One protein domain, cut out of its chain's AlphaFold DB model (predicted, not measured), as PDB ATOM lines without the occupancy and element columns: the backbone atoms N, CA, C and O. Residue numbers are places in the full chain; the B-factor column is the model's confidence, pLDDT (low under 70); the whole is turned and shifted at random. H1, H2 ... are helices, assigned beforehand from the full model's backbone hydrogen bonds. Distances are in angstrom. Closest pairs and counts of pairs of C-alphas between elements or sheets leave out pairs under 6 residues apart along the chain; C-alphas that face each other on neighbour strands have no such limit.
ATOM      1  N   HIS A  25      33.794  -1.971  50.770       95.31
ATOM      2  CA  HIS A  25      32.346  -1.946  50.536       95.31
ATOM      3  C   HIS A  25      31.622  -0.841  51.318       95.31
ATOM      4  O   HIS A  25      30.700  -0.229  50.790       95.31
ATOM      5  N   LEU A  26      32.035  -0.580  52.559       96.00
ATOM      6  CA  LEU A  26      31.384   0.338  53.501       96.00
ATOM      7  C   LEU A  26      32.208   1.611  53.725       96.00
ATOM      8  O   LEU A  26      32.355   2.092  54.844       96.00
ATOM      9  N   SER A  27      32.755   2.150  52.643       94.56
ATOM     10  CA  SER A  27      33.404   3.459  52.602       94.56
ATOM     11  C   SER A  27      32.752   4.325  51.532       94.56
ATOM     12  O   SER A  27      31.991   3.832  50.698       94.56
ATOM     13  N   GLU A  28      33.078   5.613  51.512       96.00
ATOM     14  CA  GLU A  28      32.661   6.505  50.432       96.00
ATOM     15  C   GLU A  28      33.179   6.032  49.064       96.00
ATOM     16  O   GLU A  28      32.421   5.987  48.096       96.00
ATOM     17  N   ALA A  29      34.433   5.569  48.991       95.81
ATOM     18  CA  ALA A  29      34.997   4.987  47.774       95.81
ATOM     19  C   ALA A  29      34.255   3.707  47.347       95.81
ATOM     20  O   ALA A  29      33.903   3.556  46.176       95.81
ATOM     21  N   GLY A  30      33.959   2.809  48.296       95.88
ATOM     22  CA  GLY A  30      33.183   1.591  48.044       95.88
ATOM     23  C   GLY A  30      31.759   1.889  47.567       95.88
ATOM     24  O   GLY A  30      31.282   1.270  46.614       95.88
ATOM     25  N   LEU A  31      31.108   2.890  48.168       97.12
ATOM     26  CA  LEU A  31      29.795   3.376  47.755       97.12
ATOM     27  C   LEU A  31      29.836   3.965  46.342       97.12
ATOM     28  O   LEU A  31      28.985   3.634  45.519       97.12
ATOM     29  N   ASN A  32      30.824   4.805  46.037       97.12
ATOM     30  CA  ASN A  32      30.976   5.404  44.713       97.12
ATOM     31  C   ASN A  32      31.210   4.335  43.638       97.12
ATOM     32  O   ASN A  32      30.522   4.356  42.618       97.12
ATOM     33  N   ARG A  33      32.073   3.342  43.894       97.00
ATOM     34  CA  ARG A  33      32.263   2.196  42.989       97.00
ATOM     35  C   ARG A  33      30.953   1.445  42.742       97.00
ATOM     36  O   ARG A  33      30.622   1.138  41.598       97.00
ATOM     37  N   ALA A  34      30.189   1.170  43.801       97.62
ATOM     38  CA  ALA A  34      28.904   0.482  43.689       97.62
ATOM     39  C   ALA A  34      27.873   1.297  42.890       97.62
ATOM     40  O   ALA A  34      27.153   0.732  42.070       97.62
ATOM     41  N   ARG A  35      27.828   2.622  43.077       97.56
ATOM     42  CA  ARG A  35      26.961   3.519  42.296       97.56
ATOM     43  C   ARG A  35      27.315   3.479  40.814       97.56
ATOM     44  O   ARG A  35      26.429   3.258  40.001       97.56
ATOM     45  N   VAL A  36      28.598   3.619  40.474       97.19
ATOM     46  CA  VAL A  36      29.075   3.540  39.083       97.19
ATOM     47  C   VAL A  36      28.684   2.208  38.445       97.19
ATOM     48  O   VAL A  36      28.163   2.195  37.335       97.19
ATOM     49  N   HIS A  37      28.862   1.095  39.161       98.19
ATOM     50  CA  HIS A  37      28.442  -0.220  38.680       98.19
ATOM     51  C   HIS A  37      26.940  -0.277  38.356       98.19
ATOM     52  O   HIS A  37      26.565  -0.705  37.267       98.19
ATOM     53  N   VAL A  38      26.086   0.182  39.277       98.56
ATOM     54  CA  VAL A  38      24.627   0.158  39.092       98.56
ATOM     55  C   VAL A  38      24.192   1.040  37.923       98.56
ATOM     56  O   VAL A  38      23.378   0.602  37.118       98.56
ATOM     57  N   GLU A  39      24.743   2.248  37.797       98.31
ATOM     58  CA  GLU A  39      24.424   3.160  36.689       98.31
ATOM     59  C   GLU A  39      24.805   2.557  35.329       98.31
ATOM     60  O   GLU A  39      24.064   2.677  34.355       98.31
ATOM     61  N   ILE A  40      25.937   1.850  35.264       98.19
ATOM     62  CA  ILE A  40      26.399   1.180  34.045       98.19
ATOM     63  C   ILE A  40      25.490   0.014  33.671       98.19
ATOM     64  O   ILE A  40      25.057  -0.078  32.522       98.19
ATOM     65  N   GLU A  41      25.153  -0.862  34.619       98.50
ATOM     66  CA  GLU A  41      24.223  -1.960  34.335       98.50
ATOM     67  C   GLU A  41      22.825  -1.435  33.993       98.50
ATOM     68  O   GLU A  41      22.147  -2.001  33.137       98.50
ATOM     69  N   TRP A  42      22.405  -0.320  34.596       98.06
ATOM     70  CA  TRP A  42      21.154   0.337  34.242       98.06
ATOM     71  C   TRP A  42      21.180   0.886  32.813       98.06
ATOM     72  O   TRP A  42      20.251   0.634  32.048       98.06
ATOM     73  N   LEU A  43      22.262   1.550  32.403       96.88
ATOM     74  CA  LEU A  43      22.445   2.011  31.026       96.88
ATOM     75  C   LEU A  43      22.389   0.850  30.023       96.88
ATOM     76  O   LEU A  43      21.676   0.930  29.023       96.88
ATOM     77  N   ILE A  44      23.104  -0.241  30.310       96.56
ATOM     78  CA  ILE A  44      23.108  -1.452  29.482       96.56
ATOM     79  C   ILE A  44      21.689  -2.028  29.381       96.56
ATOM     80  O   ILE A  44      21.215  -2.328  28.287       96.56
ATOM     81  N   ARG A  45      20.977  -2.113  30.510       97.19
ATOM     82  CA  ARG A  45      19.597  -2.602  30.569       97.19
ATOM     83  C   ARG A  45      18.644  -1.762  29.719       97.19
ATOM     84  O   ARG A  45      17.770  -2.334  29.069       97.19
ATOM     85  N   LEU A  46      18.787  -0.436  29.739       96.19
ATOM     86  CA  LEU A  46      17.978   0.476  28.928       96.19
ATOM     87  C   LEU A  46      18.280   0.316  27.430       96.19
ATOM     88  O   LEU A  46      17.359   0.359  26.614       96.19
ATOM     89  N   ALA A  47      19.546   0.089  27.067       95.62
ATOM     90  CA  ALA A  47      19.930  -0.205  25.688       95.62
ATOM     91  C   ALA A  47      19.309  -1.521  25.191       95.62
ATOM     92  O   ALA A  47      18.819  -1.565  24.067       95.62
ATOM     93  N   ASP A  48      19.242  -2.547  26.044       94.69
ATOM     94  CA  ASP A  48      18.591  -3.829  25.725       94.69
ATOM     95  C   ASP A  48      17.074  -3.711  25.511       94.69
ATOM     96  O   ASP A  48      16.497  -4.491  24.760       94.69
ATOM     97  N   GLU A  49      16.416  -2.722  26.124       96.19
ATOM     98  CA  GLU A  49      15.004  -2.395  25.845       96.19
ATOM     99  C   GLU A  49      14.819  -1.555  24.571       96.19
ATOM    100  O   GLU A  49      13.703  -1.149  24.248       96.19
ATOM    101  N   GLY A  50      15.898  -1.234  23.852       94.62
ATOM    102  CA  GLY A  50      15.843  -0.417  22.642       94.62
ATOM    103  C   GLY A  50      15.497   1.054  22.896       94.62
ATOM    104  O   GLY A  50      15.170   1.778  21.955       94.62
ATOM    105  N   LEU A  51      15.600   1.534  24.143       93.50
ATOM    106  CA  LEU A  51      15.215   2.903  24.527       93.50
ATOM    107  C   LEU A  51      16.074   3.993  23.868       93.50
ATOM    108  O   LEU A  51      15.659   5.150  23.822       93.50
ATOM    109  N   PHE A  52      17.244   3.634  23.335       90.19
ATOM    110  CA  PHE A  52      18.158   4.559  22.657       90.19
ATOM    111  C   PHE A  52      18.142   4.442  21.127       90.19
ATOM    112  O   PHE A  52      18.871   5.169  20.458       90.19
ATOM    113  N   GLY A  53      17.339   3.534  20.553       88.31
ATOM    114  CA  GLY A  53      17.305   3.301  19.102       88.31
ATOM    115  C   GLY A  53      18.614   2.754  18.510       88.31
ATOM    116  O   GLY A  53      18.769   2.732  17.291       88.31
ATOM    117  N   ALA A  54      19.545   2.325  19.364       84.19
ATOM    118  CA  ALA A  54      20.814   1.704  19.020       84.19
ATOM    119  C   ALA A  54      21.154   0.639  20.070       84.19
ATOM    120  O   ALA A  54      20.897   0.832  21.261       84.19
ATOM    121  N   GLU A  55      21.734  -0.471  19.623       90.75
ATOM    122  CA  GLU A  55      22.220  -1.534  20.500       90.75
ATOM    123  C   GLU A  55      23.701  -1.328  20.811       90.75
ATOM    124  O   GLU A  55      24.482  -0.942  19.942       90.75
ATOM    125  N   LEU A  56      24.093  -1.633  22.048       95.44
ATOM    126  CA  LEU A  56      25.502  -1.709  22.421       95.44
ATOM    127  C   LEU A  56      26.081  -3.050  21.963       95.44
ATOM    128  O   LEU A  56      25.527  -4.111  22.277       95.44
ATOM    129  N   SER A  57      27.227  -3.006  21.293       96.69
ATOM    130  CA  SER A  57      28.031  -4.184  20.972       96.69
ATOM    131  C   SER A  57      28.583  -4.861  22.234       96.69
ATOM    132  O   SER A  57      28.582  -4.300  23.333       96.69
ATOM    133  N   ALA A  58      29.076  -6.094  22.086       97.44
ATOM    134  CA  ALA A  58      29.711  -6.815  23.189       97.44
ATOM    135  C   ALA A  58      30.945  -6.070  23.734       97.44
ATOM    136  O   ALA A  58      31.112  -5.985  24.951       97.44
ATOM    137  N   ASP A  59      31.750  -5.481  22.846       98.25
ATOM    138  CA  ASP A  59      32.965  -4.750  23.214       98.25
ATOM    139  C   ASP A  59      32.641  -3.445  23.952       98.25
ATOM    140  O   ASP A  59      33.284  -3.126  24.949       98.25
ATOM    141  N   GLU A  60      31.598  -2.718  23.538       97.56
ATOM    142  CA  GLU A  60      31.146  -1.509  24.244       97.56
ATOM    143  C   GLU A  60      30.616  -1.832  25.643       97.56
ATOM    144  O   GLU A  60      30.919  -1.126  26.604       97.56
ATOM    145  N   ARG A  61      29.863  -2.929  25.793       98.00
ATOM    146  CA  ARG A  61      29.384  -3.390  27.109       98.00
ATOM    147  C   ARG A  61      30.539  -3.773  28.021       98.00
ATOM    148  O   ARG A  61      30.491  -3.477  29.213       98.00
ATOM    149  N   LEU A  62      31.555  -4.438  27.472       98.31
ATOM    150  CA  LEU A  62      32.757  -4.790  28.218       98.31
ATOM    151  C   LEU A  62      33.501  -3.526  28.658       98.31
ATOM    152  O   LEU A  62      33.761  -3.366  29.846       98.31
ATOM    153  N   ALA A  63      33.728  -2.588  27.736       98.25
ATOM    154  CA  ALA A  63      34.390  -1.322  28.028       98.25
ATOM    155  C   ALA A  63      33.657  -0.510  29.109       98.25
ATOM    156  O   ALA A  63      34.297   0.073  29.981       98.25
ATOM    157  N   LEU A  64      32.318  -0.499  29.094       97.88
ATOM    158  CA  LEU A  64      31.527   0.112  30.159       97.88
ATOM    159  C   LEU A  64      31.764  -0.598  31.499       97.88
ATOM    160  O   LEU A  64      32.130   0.044  32.477       97.88
ATOM    161  N   ARG A  65      31.617  -1.924  31.565       98.38
ATOM    162  CA  ARG A  65      31.808  -2.696  32.811       98.38
ATOM    163  C   ARG A  65      33.221  -2.595  33.380       98.38
ATOM    164  O   ARG A  65      33.396  -2.624  34.603       98.38
ATOM    165  N   ASP A  66      34.216  -2.422  32.519       98.19
ATOM    166  CA  ASP A  66      35.605  -2.224  32.917       98.19
ATOM    167  C   ASP A  66      35.804  -0.934  33.722       98.19
ATOM    168  O   ASP A  66      36.689  -0.895  34.574       98.19
ATOM    169  N   VAL A  67      34.953   0.086  33.545       97.00
ATOM    170  CA  VAL A  67      34.993   1.313  34.363       97.00
ATOM    171  C   VAL A  67      34.723   1.001  35.835       97.00
ATOM    172  O   VAL A  67      35.426   1.492  36.711       97.00
ATOM    173  N   ALA A  68      33.724   0.165  36.127       95.56
ATOM    174  CA  ALA A  68      33.420  -0.234  37.501       95.56
ATOM    175  C   ALA A  68      34.443  -1.241  38.053       95.56
ATOM    176  O   ALA A  68      34.776  -1.196  39.237       95.56
ATOM    177  N   THR A  69      34.941  -2.142  37.198       96.69
ATOM    178  CA  THR A  69      35.899  -3.195  37.579       96.69
ATOM    179  C   THR A  69      37.271  -2.621  37.924       96.69
ATOM    180  O   THR A  69      37.893  -3.059  38.888       96.69
ATOM    181  N   ASN A  70      37.722  -1.615  37.172       96.88
ATOM    182  CA  ASN A  70      39.023  -0.971  37.352       96.88
ATOM    183  C   ASN A  70      38.947   0.331  38.167       96.88
ATOM    184  O   ASN A  70      39.907   1.100  38.179       96.88
ATOM    185  N   PHE A  71      37.817   0.583  38.832       96.62
ATOM    186  CA  PHE A  71      37.601   1.785  39.631       96.62
ATOM    187  C   PHE A  71      38.643   1.896  40.751       96.62
ATOM    188  O   PHE A  71      38.775   0.984  41.573       96.62
ATOM    189  N   GLY A  72      39.343   3.028  40.816       95.19
ATOM    190  CA  GLY A  72      40.430   3.237  41.773       95.19
ATOM    191  C   GLY A  72      40.532   4.658  42.320       95.19
ATOM    192  O   GLY A  72      39.657   5.500  42.124       95.19
ATOM    193  N   ASP A  73      41.636   4.939  43.014       94.25
ATOM    194  CA  ASP A  73      41.855   6.207  43.728       94.25
ATOM    195  C   ASP A  73      41.758   7.445  42.823       94.25
ATOM    196  O   ASP A  73      41.286   8.501  43.246       94.25
ATOM    197  N   SER A  74      42.166   7.324  41.556       95.56
ATOM    198  CA  SER A  74      42.056   8.409  40.577       95.56
ATOM    199  C   SER A  74      40.605   8.715  40.189       95.56
ATOM    200  O   SER A  74      40.295   9.858  39.851       95.56
ATOM    201  N   ASP A  75      39.709   7.727  40.239       95.25
ATOM    202  CA  ASP A  75      38.270   7.914  40.047       95.25
ATOM    203  C   ASP A  75      37.626   8.517  41.291       95.25
ATOM    204  O   ASP A  75      36.833   9.452  41.175       95.25
ATOM    205  N   VAL A  76      38.021   8.047  42.480       92.81
ATOM    206  CA  VAL A  76      37.582   8.618  43.763       92.81
ATOM    207  C   VAL A  76      37.903  10.111  43.814       92.81
ATOM    208  O   VAL A  76      37.013  10.916  44.070       92.81
ATOM    209  N   ALA A  77      39.139  10.490  43.487       92.62
ATOM    210  CA  ALA A  77      39.576  11.884  43.485       92.62
ATOM    211  C   ALA A  77      38.840  12.771  42.463       92.62
ATOM    212  O   ALA A  77      38.816  13.987  42.618       92.62
ATOM    213  N   ARG A  78      38.261  12.184  41.407       91.75
ATOM    214  CA  ARG A  78      37.516  12.915  40.369       91.75
ATOM    215  C   ARG A  78      36.065  13.186  40.761       91.75
ATOM    216  O   ARG A  78      35.463  14.117  40.238       91.75
ATOM    217  N   ILE A  79      35.495  12.323  41.600       84.25
ATOM    218  CA  ILE A  79      34.089  12.379  42.026       84.25
ATOM    219  C   ILE A  79      33.928  13.192  43.325       84.25
ATOM    220  O   ILE A  79      32.825  13.669  43.591       84.25
ATOM    221  N   ALA A  80      35.007  13.332  44.105       62.19
ATOM    222  CA  ALA A  80      35.058  14.061  45.376       62.19
ATOM    223  C   ALA A  80      34.835  15.578  45.252       62.19
ATOM    224  O   ALA A  80      35.291  16.181  44.252       62.19
TER     225      ALA A  80
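What this domain is: This is residues 25 to 80 of the 80 residues of an uncharacterized protein of Actinobacteria bacterium (UniProt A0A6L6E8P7). This is a helical hairpin of unequal arms: the long helix H1 and the shorter H2 run side by side in opposite ways, joined by the loop of residues 49 to 57 at one end of the rod. At the other end, near the beginning of H1, the short helix H3 turns crosswise to H1. The 56 printed residues have three named helices, in the order H1, H2, H3 along the chain, and no named strand; the class is all helix. The whole is loose, with a radius of gyration of the C-alphas of 12.7 A, and its outline is a rod of 36 by 17 by 17 A.

How they stand to each other: Begin with H1, residues 28 to 48, the longest helix. H2, residues 58 to 69, touches it, with 12 pairs of C-alphas within 8 A; look at the C-alphas of His 37 and Ala 68, the closest pair, 5.1 A apart. The lines of H1 and H2 stand at a shallow tilt of 16 degrees and run opposite ways. The two form a helical hairpin, two helices that follow each other and touch. Next look at H3, residues 73 to 79, which is close to H1 but not clearly touching it: their closest C-alphas, those of Ala 29 and Val 76, are 6.0 A apart. The lines of H1 and H3 are only just about perpendicular, at 72 degrees. H2 and H3 are apart, though they follow each other in the chain. In the backbones of H1 and H3, every O i to N i+4 pair is within hydrogen-bond range; in H2, 6 of 8 are.

Where its parts are: Find C-alpha 28 at (32.661, 6.505, 50.432); from there H1 runs through 21 residues, 30.3 A from first to last C-alpha, to C-alpha 48 at (18.591, -3.829, 25.725). H2 begins at Ala 58 and ends at Thr 69, and its first and last C-alphas are 16.1 A apart. H3 runs from Asp 73 to Ile 79, where C-alpha 79 stands at (34.089, 12.379, 42.026); its length from first to last C-alpha is 10.1 A.

The domain as a whole: Look at Leu 26 and Gly 53 for the two C-alphas farthest apart, 37.3 A. The printed part runs from residue 25 to residue 80, the chain's last residue, and has no cut. The link from H1 to H2 has 9 residues and is short; the link from H2 to H3 has 3 residues and is tight. The mean pLDDT of the printed part is 95.1, and residue 80 is the one printed residue under 70.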